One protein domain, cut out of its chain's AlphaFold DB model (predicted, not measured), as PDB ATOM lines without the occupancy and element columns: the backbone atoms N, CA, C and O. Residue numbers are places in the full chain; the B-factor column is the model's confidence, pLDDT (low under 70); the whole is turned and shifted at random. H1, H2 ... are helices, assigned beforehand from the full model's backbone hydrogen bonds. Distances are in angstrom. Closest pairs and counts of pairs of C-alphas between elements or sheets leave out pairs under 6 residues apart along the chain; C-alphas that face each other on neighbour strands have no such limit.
ATOM      1  N   ALA A  15     124.849 -17.898   3.596       83.94
ATOM      2  CA  ALA A  15     126.093 -17.191   3.891       83.94
ATOM      3  C   ALA A  15     125.875 -16.080   4.929       83.94
ATOM      4  O   ALA A  15     126.634 -16.005   5.891       83.94
ATOM      5  N   ASP A  16     124.780 -15.321   4.817       86.06
ATOM      6  CA  ASP A  16     124.430 -14.283   5.796       86.06
ATOM      7  C   ASP A  16     124.201 -14.878   7.198       86.06
ATOM      8  O   ASP A  16     124.596 -14.299   8.206       86.06
ATOM      9  N   LEU A  17     123.591 -16.067   7.283       84.44
ATOM     10  CA  LEU A  17     123.372 -16.757   8.560       84.44
ATOM     11  C   LEU A  17     124.689 -17.247   9.180       84.44
ATOM     12  O   LEU A  17     124.860 -17.176  10.395       84.44
ATOM     13  N   VAL A  18     125.636 -17.701   8.360       87.31
ATOM     14  CA  VAL A  18     126.970 -18.099   8.834       87.31
ATOM     15  C   VAL A  18     127.754 -16.882   9.336       87.31
ATOM     16  O   VAL A  18     128.359 -16.954  10.404       87.31
ATOM     17  N   GLU A  19     127.701 -15.749   8.629       88.00
ATOM     18  CA  GLU A  19     128.344 -14.496   9.063       88.00
ATOM     19  C   GLU A  19     127.759 -13.951  10.374       88.00
ATOM     20  O   GLU A  19     128.481 -13.387  11.196       88.00
ATOM     21  N   LEU A  20     126.467 -14.183  10.614       86.81
ATOM     22  CA  LEU A  20     125.786 -13.855  11.870       86.81
ATOM     23  C   LEU A  20     126.100 -14.835  13.019       86.81
ATOM     24  O   LEU A  20     125.606 -14.645  14.131       86.81
ATOM     25  N   GLY A  21     126.923 -15.860  12.777       91.44
ATOM     26  CA  GLY A  21     127.377 -16.812  13.792       91.44
ATOM     27  C   GLY A  21     126.380 -17.924  14.116       91.44
ATOM     28  O   GLY A  21     126.491 -18.541  15.177       91.44
ATOM     29  N   PHE A  22     125.407 -18.190  13.238       88.38
ATOM     30  CA  PHE A  22     124.505 -19.326  13.414       88.38
ATOM     31  C   PHE A  22     125.238 -20.647  13.178       88.38
ATOM     32  O   PHE A  22     126.044 -20.783  12.256       88.38
ATOM     33  N   THR A  23     124.924 -21.645  14.000       89.62
ATOM     34  CA  THR A  23     125.429 -23.005  13.801       89.62
ATOM     35  C   THR A  23     124.654 -23.721  12.696       89.62
ATOM     36  O   THR A  23     123.525 -23.354  12.363       89.62
ATOM     37  N   GLU A  24     125.238 -24.784  12.142       86.44
ATOM     38  CA  GLU A  24     124.613 -25.591  11.087       86.44
ATOM     39  C   GLU A  24     123.233 -26.130  11.504       86.44
ATOM     40  O   GLU A  24     122.260 -25.978  10.765       86.44
ATOM     41  N   ASP A  25     123.107 -26.616  12.743       83.44
ATOM     42  CA  ASP A  25     121.833 -27.085  13.305       83.44
ATOM     43  C   ASP A  25     120.760 -25.982  13.358       83.44
ATOM     44  O   ASP A  25     119.578 -26.223  13.101       83.44
ATOM     45  N   GLN A  26     121.156 -24.745  13.674       78.62
ATOM     46  CA  GLN A  26     120.236 -23.607  13.724       78.62
ATOM     47  C   GLN A  26     119.800 -23.177  12.322       78.62
ATOM     48  O   GLN A  26     118.640 -22.818  12.116       78.62
ATOM     49  N   ILE A  27     120.704 -23.243  11.344       85.88
ATOM     50  CA  ILE A  27     120.402 -22.954   9.940       85.88
ATOM     51  C   ILE A  27     119.405 -23.981   9.390       85.88
ATOM     52  O   ILE A  27     118.437 -23.599   8.729       85.88
ATOM     53  N   GLU A  28     119.586 -25.266   9.698       83.38
ATOM     54  CA  GLU A  28     118.641 -26.315   9.306       83.38
ATOM     55  C   GLU A  28     117.267 -26.133   9.965       83.38
ATOM     56  O   GLU A  28     116.236 -26.220   9.291       83.38
ATOM     57  N   ALA A  29     117.225 -25.747  11.244       79.81
ATOM     58  CA  ALA A  29     115.971 -25.404  11.912       79.81
ATOM     59  C   ALA A  29     115.256 -24.211  11.245       79.81
ATOM     60  O   ALA A  29     114.039 -24.243  11.047       79.81
ATOM     61  N   LEU A  30     115.995 -23.171  10.841       79.69
ATOM     62  CA  LEU A  30     115.441 -21.999  10.152       79.69
ATOM     63  C   LEU A  30     114.933 -22.331   8.741       79.69
ATOM     64  O   LEU A  30     113.882 -21.829   8.330       79.69
ATOM     65  N   LYS A  31     115.627 -23.209   8.007       78.94
ATOM     66  CA  LYS A  31     115.162 -23.727   6.710       78.94
ATOM     67  C   LYS A  31     113.856 -24.503   6.849       78.94
ATOM     68  O   LYS A  31     112.924 -24.260   6.079       78.94
ATOM     69  N   ALA A  32     113.771 -25.390   7.840       77.06
ATOM     70  CA  ALA A  32     112.553 -26.141   8.132       77.06
ATOM     71  C   ALA A  32     111.393 -25.198   8.492       77.06
ATOM     72  O   ALA A  32     110.290 -25.334   7.959       77.06
ATOM     73  N   LEU A  33     111.657 -24.173   9.309       71.31
ATOM     74  CA  LEU A  33     110.668 -23.160   9.678       71.31
ATOM     75  C   LEU A  33     110.147 -22.389   8.455       71.31
ATOM     76  O   LEU A  33     108.942 -22.169   8.324       71.31
ATOM     77  N   ARG A  34     111.033 -22.018   7.521       70.06
ATOM     78  CA  ARG A  34     110.651 -21.349   6.267       70.06
ATOM     79  C   ARG A  34     109.715 -22.211   5.419       70.06
ATOM     80  O   ARG A  34     108.791 -21.679   4.809       70.06
ATOM     81  N   ALA A  35     109.923 -23.528   5.397       66.19
ATOM     82  CA  ALA A  35     109.053 -24.460   4.684       66.19
ATOM     83  C   ALA A  35     107.663 -24.596   5.338       66.19
ATOM     84  O   ALA A  35     106.671 -24.763   4.629       66.19
ATOM     85  N   CYS A  36     107.568 -24.478   6.668       66.06
ATOM     86  CA  CYS A  36     106.295 -24.506   7.398       66.06
ATOM     87  C   CYS A  36     105.467 -23.223   7.239       66.06
ATOM     88  O   CYS A  36     104.241 -23.269   7.334       66.06
ATOM     89  N   TYR A  37     106.118 -22.088   6.979       57.84
ATOM     90  CA  TYR A  37     105.454 -20.799   6.793       57.84
ATOM     91  C   TYR A  37     105.739 -20.219   5.400       57.84
ATOM     92  O   TYR A  37     106.396 -19.182   5.285       57.84
ATOM     93  N   PRO A  38     105.192 -20.825   4.329       55.47
ATOM     94  CA  PRO A  38     105.398 -20.350   2.957       55.47
ATOM     95  C   PRO A  38     104.808 -18.950   2.706       55.47
ATOM     96  O   PRO A  38     105.125 -18.312   1.711       55.47
ATOM     97  N   PHE A  39     103.966 -18.457   3.621       57.53
ATOM     98  CA  PHE A  39     103.181 -17.235   3.478       57.53
ATOM     99  C   PHE A  39     103.174 -16.400   4.771       57.53
ATOM    100  O   PHE A  39     102.113 -15.978   5.230       57.53
ATOM    101  N   VAL A  40     104.343 -16.149   5.379       55.22
ATOM    102  CA  VAL A  40     104.472 -15.253   6.560       55.22
ATOM    103  C   VAL A  40     103.831 -13.878   6.309       55.22
ATOM    104  O   VAL A  40     103.272 -13.275   7.214       55.22
ATOM    105  N   GLU A  41     103.836 -13.417   5.061       51.50
ATOM    106  CA  GLU A  41     103.253 -12.147   4.605       51.50
ATOM    107  C   GLU A  41     101.714 -12.110   4.694       51.50
ATOM    108  O   GLU A  41     101.116 -11.040   4.748       51.50
ATOM    109  N   TYR A  42     101.069 -13.279   4.763       51.12
ATOM    110  CA  TYR A  42      99.624 -13.435   4.963       51.12
ATOM    111  C   TYR A  42      99.264 -13.742   6.422       51.12
ATOM    112  O   TYR A  42      98.090 -13.948   6.751       51.12
ATOM    113  N   VAL A  43     100.250 -13.737   7.324       54.88
ATOM    114  CA  VAL A  43     100.036 -13.669   8.774       54.88
ATOM    115  C   VAL A  43      99.706 -12.218   9.132       54.88
ATOM    116  O   VAL A  43     100.346 -11.576   9.954       54.88
ATOM    117  N   ASP A  44      98.685 -11.672   8.477       60.31
ATOM    118  CA  ASP A  44      98.093 -10.413   8.883       60.31
ATOM    119  C   ASP A  44      97.245 -10.716  10.119       60.31
ATOM    120  O   ASP A  44      96.160 -11.311  10.040       60.31
ATOM    121  N   THR A  45      97.795 -10.382  11.286       65.19
ATOM    122  CA  THR A  45      97.206 -10.642  12.604       65.19
ATOM    123  C   THR A  45      95.753 -10.175  12.657       65.19
ATOM    124  O   THR A  45      94.920 -10.837  13.270       65.19
ATOM    125  N   ALA A  46      95.406  -9.099  11.941       63.09
ATOM    126  CA  ALA A  46      94.039  -8.600  11.848       63.09
ATOM    127  C   ALA A  46      93.103  -9.553  11.082       63.09
ATOM    128  O   ALA A  46      91.967  -9.778  11.503       63.09
ATOM    129  N   THR A  47      93.558 -10.141   9.977       69.00
ATOM    130  CA  THR A  47      92.766 -11.089   9.180       69.00
ATOM    131  C   THR A  47      92.605 -12.427   9.906       69.00
ATOM    132  O   THR A  47      91.509 -12.994   9.925       69.00
ATOM    133  N   GLN A  48      93.653 -12.910  10.577       68.31
ATOM    134  CA  GLN A  48      93.561 -14.099  11.430       68.31
ATOM    135  C   GLN A  48      92.662 -13.861  12.649       68.31
ATOM    136  O   GLN A  48      91.827 -14.706  12.965       68.31
ATOM    137  N   TRP A  49      92.742 -12.681  13.268       66.75
ATOM    138  CA  TRP A  49      91.846 -12.284  14.352       66.75
ATOM    139  C   TRP A  49      90.381 -12.265  13.906       66.75
ATOM    140  O   TRP A  49      89.530 -12.847  14.576       66.75
ATOM    141  N   ARG A  50      90.078 -11.709  12.724       74.81
ATOM    142  CA  ARG A  50      88.722 -11.757  12.144       74.81
ATOM    143  C   ARG A  50      88.257 -13.186  11.869       74.81
ATOM    144  O   ARG A  50      87.100 -13.503  12.130       74.81
ATOM    145  N   ARG A  51      89.140 -14.068  11.381       78.50
ATOM    146  CA  ARG A  51      88.824 -15.496  11.191       78.50
ATOM    147  C   ARG A  51      88.507 -16.186  12.517       78.50
ATOM    148  O   ARG A  51      87.534 -16.928  12.576       78.50
ATOM    149  N   LEU A  52      89.266 -15.907  13.579       78.88
ATOM    150  CA  LEU A  52      89.001 -16.432  14.922       78.88
ATOM    151  C   LEU A  52      87.682 -15.900  15.497       78.88
ATOM    152  O   LEU A  52      86.899 -16.675  16.041       78.88
ATOM    153  N   GLN A  53      87.397 -14.607  15.331       78.94
ATOM    154  CA  GLN A  53      86.119 -14.009  15.729       78.94
ATOM    155  C   GLN A  53      84.940 -14.643  14.979       78.94
ATOM    156  O   GLN A  53      83.931 -14.984  15.594       78.94
ATOM    157  N   PHE A  54      85.080 -14.858  13.671       81.19
ATOM    158  CA  PHE A  54      84.067 -15.525  12.856       81.19
ATOM    159  C   PHE A  54      83.876 -16.994  13.252       81.19
ATOM    160  O   PHE A  54      82.746 -17.469  13.348       81.19
ATOM    161  N   LEU A  55      84.967 -17.713  13.529       82.56
ATOM    162  CA  LEU A  55      84.911 -19.097  13.996       82.56
ATOM    163  C   LEU A  55      84.200 -19.193  15.351       82.56
ATOM    164  O   LEU A  55      83.316 -20.031  15.513       82.56
ATOM    165  N   LYS A  56      84.532 -18.298  16.290       78.75
ATOM    166  CA  LYS A  56      83.845 -18.181  17.581       78.75
ATOM    167  C   LYS A  56      82.347 -17.943  17.384       78.75
ATOM    168  O   LYS A  56      81.550 -18.693  17.932       78.75
ATOM    169  N   TRP A  57      81.976 -16.981  16.536       85.62
ATOM    170  CA  TRP A  57      80.576 -16.718  16.200       85.62
ATOM    171  C   TRP A  57      79.874 -17.964  15.640       85.62
ATOM    172  O   TRP A  57      78.781 -18.299  16.080       85.62
ATOM    173  N   ARG A  58      80.508 -18.711  14.726       82.75
ATOM    174  CA  ARG A  58      79.926 -19.947  14.172       82.75
ATOM    175  C   ARG A  58      79.711 -21.045  15.215       82.75
ATOM    176  O   ARG A  58      78.728 -21.773  15.102       82.75
ATOM    177  N   ILE A  59      80.615 -21.179  16.185       82.19
ATOM    178  CA  ILE A  59      80.448 -22.109  17.313       82.19
ATOM    179  C   ILE A  59      79.264 -21.665  18.179       82.19
ATOM    180  O   ILE A  59      78.419 -22.492  18.507       82.19
ATOM    181  N   ASP A  60      79.152 -20.368  18.481       80.44
ATOM    182  CA  ASP A  60      78.050 -19.822  19.286       80.44
ATOM    183  C   ASP A  60      76.682 -19.994  18.597       80.44
ATOM    184  O   ASP A  60      75.669 -20.174  19.267       80.44
ATOM    185  N   GLN A  61      76.638 -19.988  17.260       85.69
ATOM    186  CA  GLN A  61      75.430 -20.298  16.478       85.69
ATOM    187  C   GLN A  61      75.154 -21.809  16.330       85.69
ATOM    188  O   GLN A  61      74.212 -22.198  15.647       85.69
ATOM    189  N   GLY A  62      75.979 -22.684  16.915       80.06
ATOM    190  CA  GLY A  62      75.824 -24.141  16.819       80.06
ATOM    191  C   GLY A  62      76.161 -24.728  15.444       80.06
ATOM    192  O   GLY A  62      75.907 -25.902  15.192       80.06
TER     193      GLY A  62
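What this domain is: This is residues 15 to 62 of the 67 residues of an uncharacterized protein of Chloroflexi bacterium (UniProt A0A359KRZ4). Three helices are strung out one after another as a long open rod, with no core: short H1 and the beginning of H2 make a small corner at one end, and H3 sticks out at the other end, beyond an outstretched link. Residues 31 to 62, of which 31 to 36 belong to H2 and 45 to 60 to H3, stand free. The printed part has 48 residues with three named helices, in the order H1, H2, H3, and no named strand; its class is all helix. The whole is extended, with a radius of gyration of the C-alphas of 17.7 A and spans of 53 by 17 by 14 A.

Where its parts are: H1, residues 15 to 19, begins with C-alpha 15 at (126.093, -17.191, 3.891) and measures 6.3 A from first to last C-alpha. H2, residues 24 to 36, measures 18.7 A and begins with C-alpha 24 at (124.613, -25.591, 11.087). H3, residues 45 to 60, is the longest helix at 22.3 A and ends with C-alpha 60 at (78.050, -19.822, 19.286).

How they stand to each other: H1 and H2 are close but not clearly touching; their closest C-alphas, those of Leu 17 and Ile 27, are 7.0 A apart. Their centres are 13.4 A apart. H3 is apart from H1 and also from H2. In H1, H2 and H3 every O i to N i+4 pair is within hydrogen-bond range.

The domain as a whole: The two C-alphas farthest apart, those of Glu 19 and Gly 62, are 54.0 A apart. The printed part has no cut. The link from H1 to H2 is tight, with 4 residues, and the link from H2 to H3 is short, with 8. The mean pLDDT of the printed part is 75.4, and residues 35 to 49 are under 70.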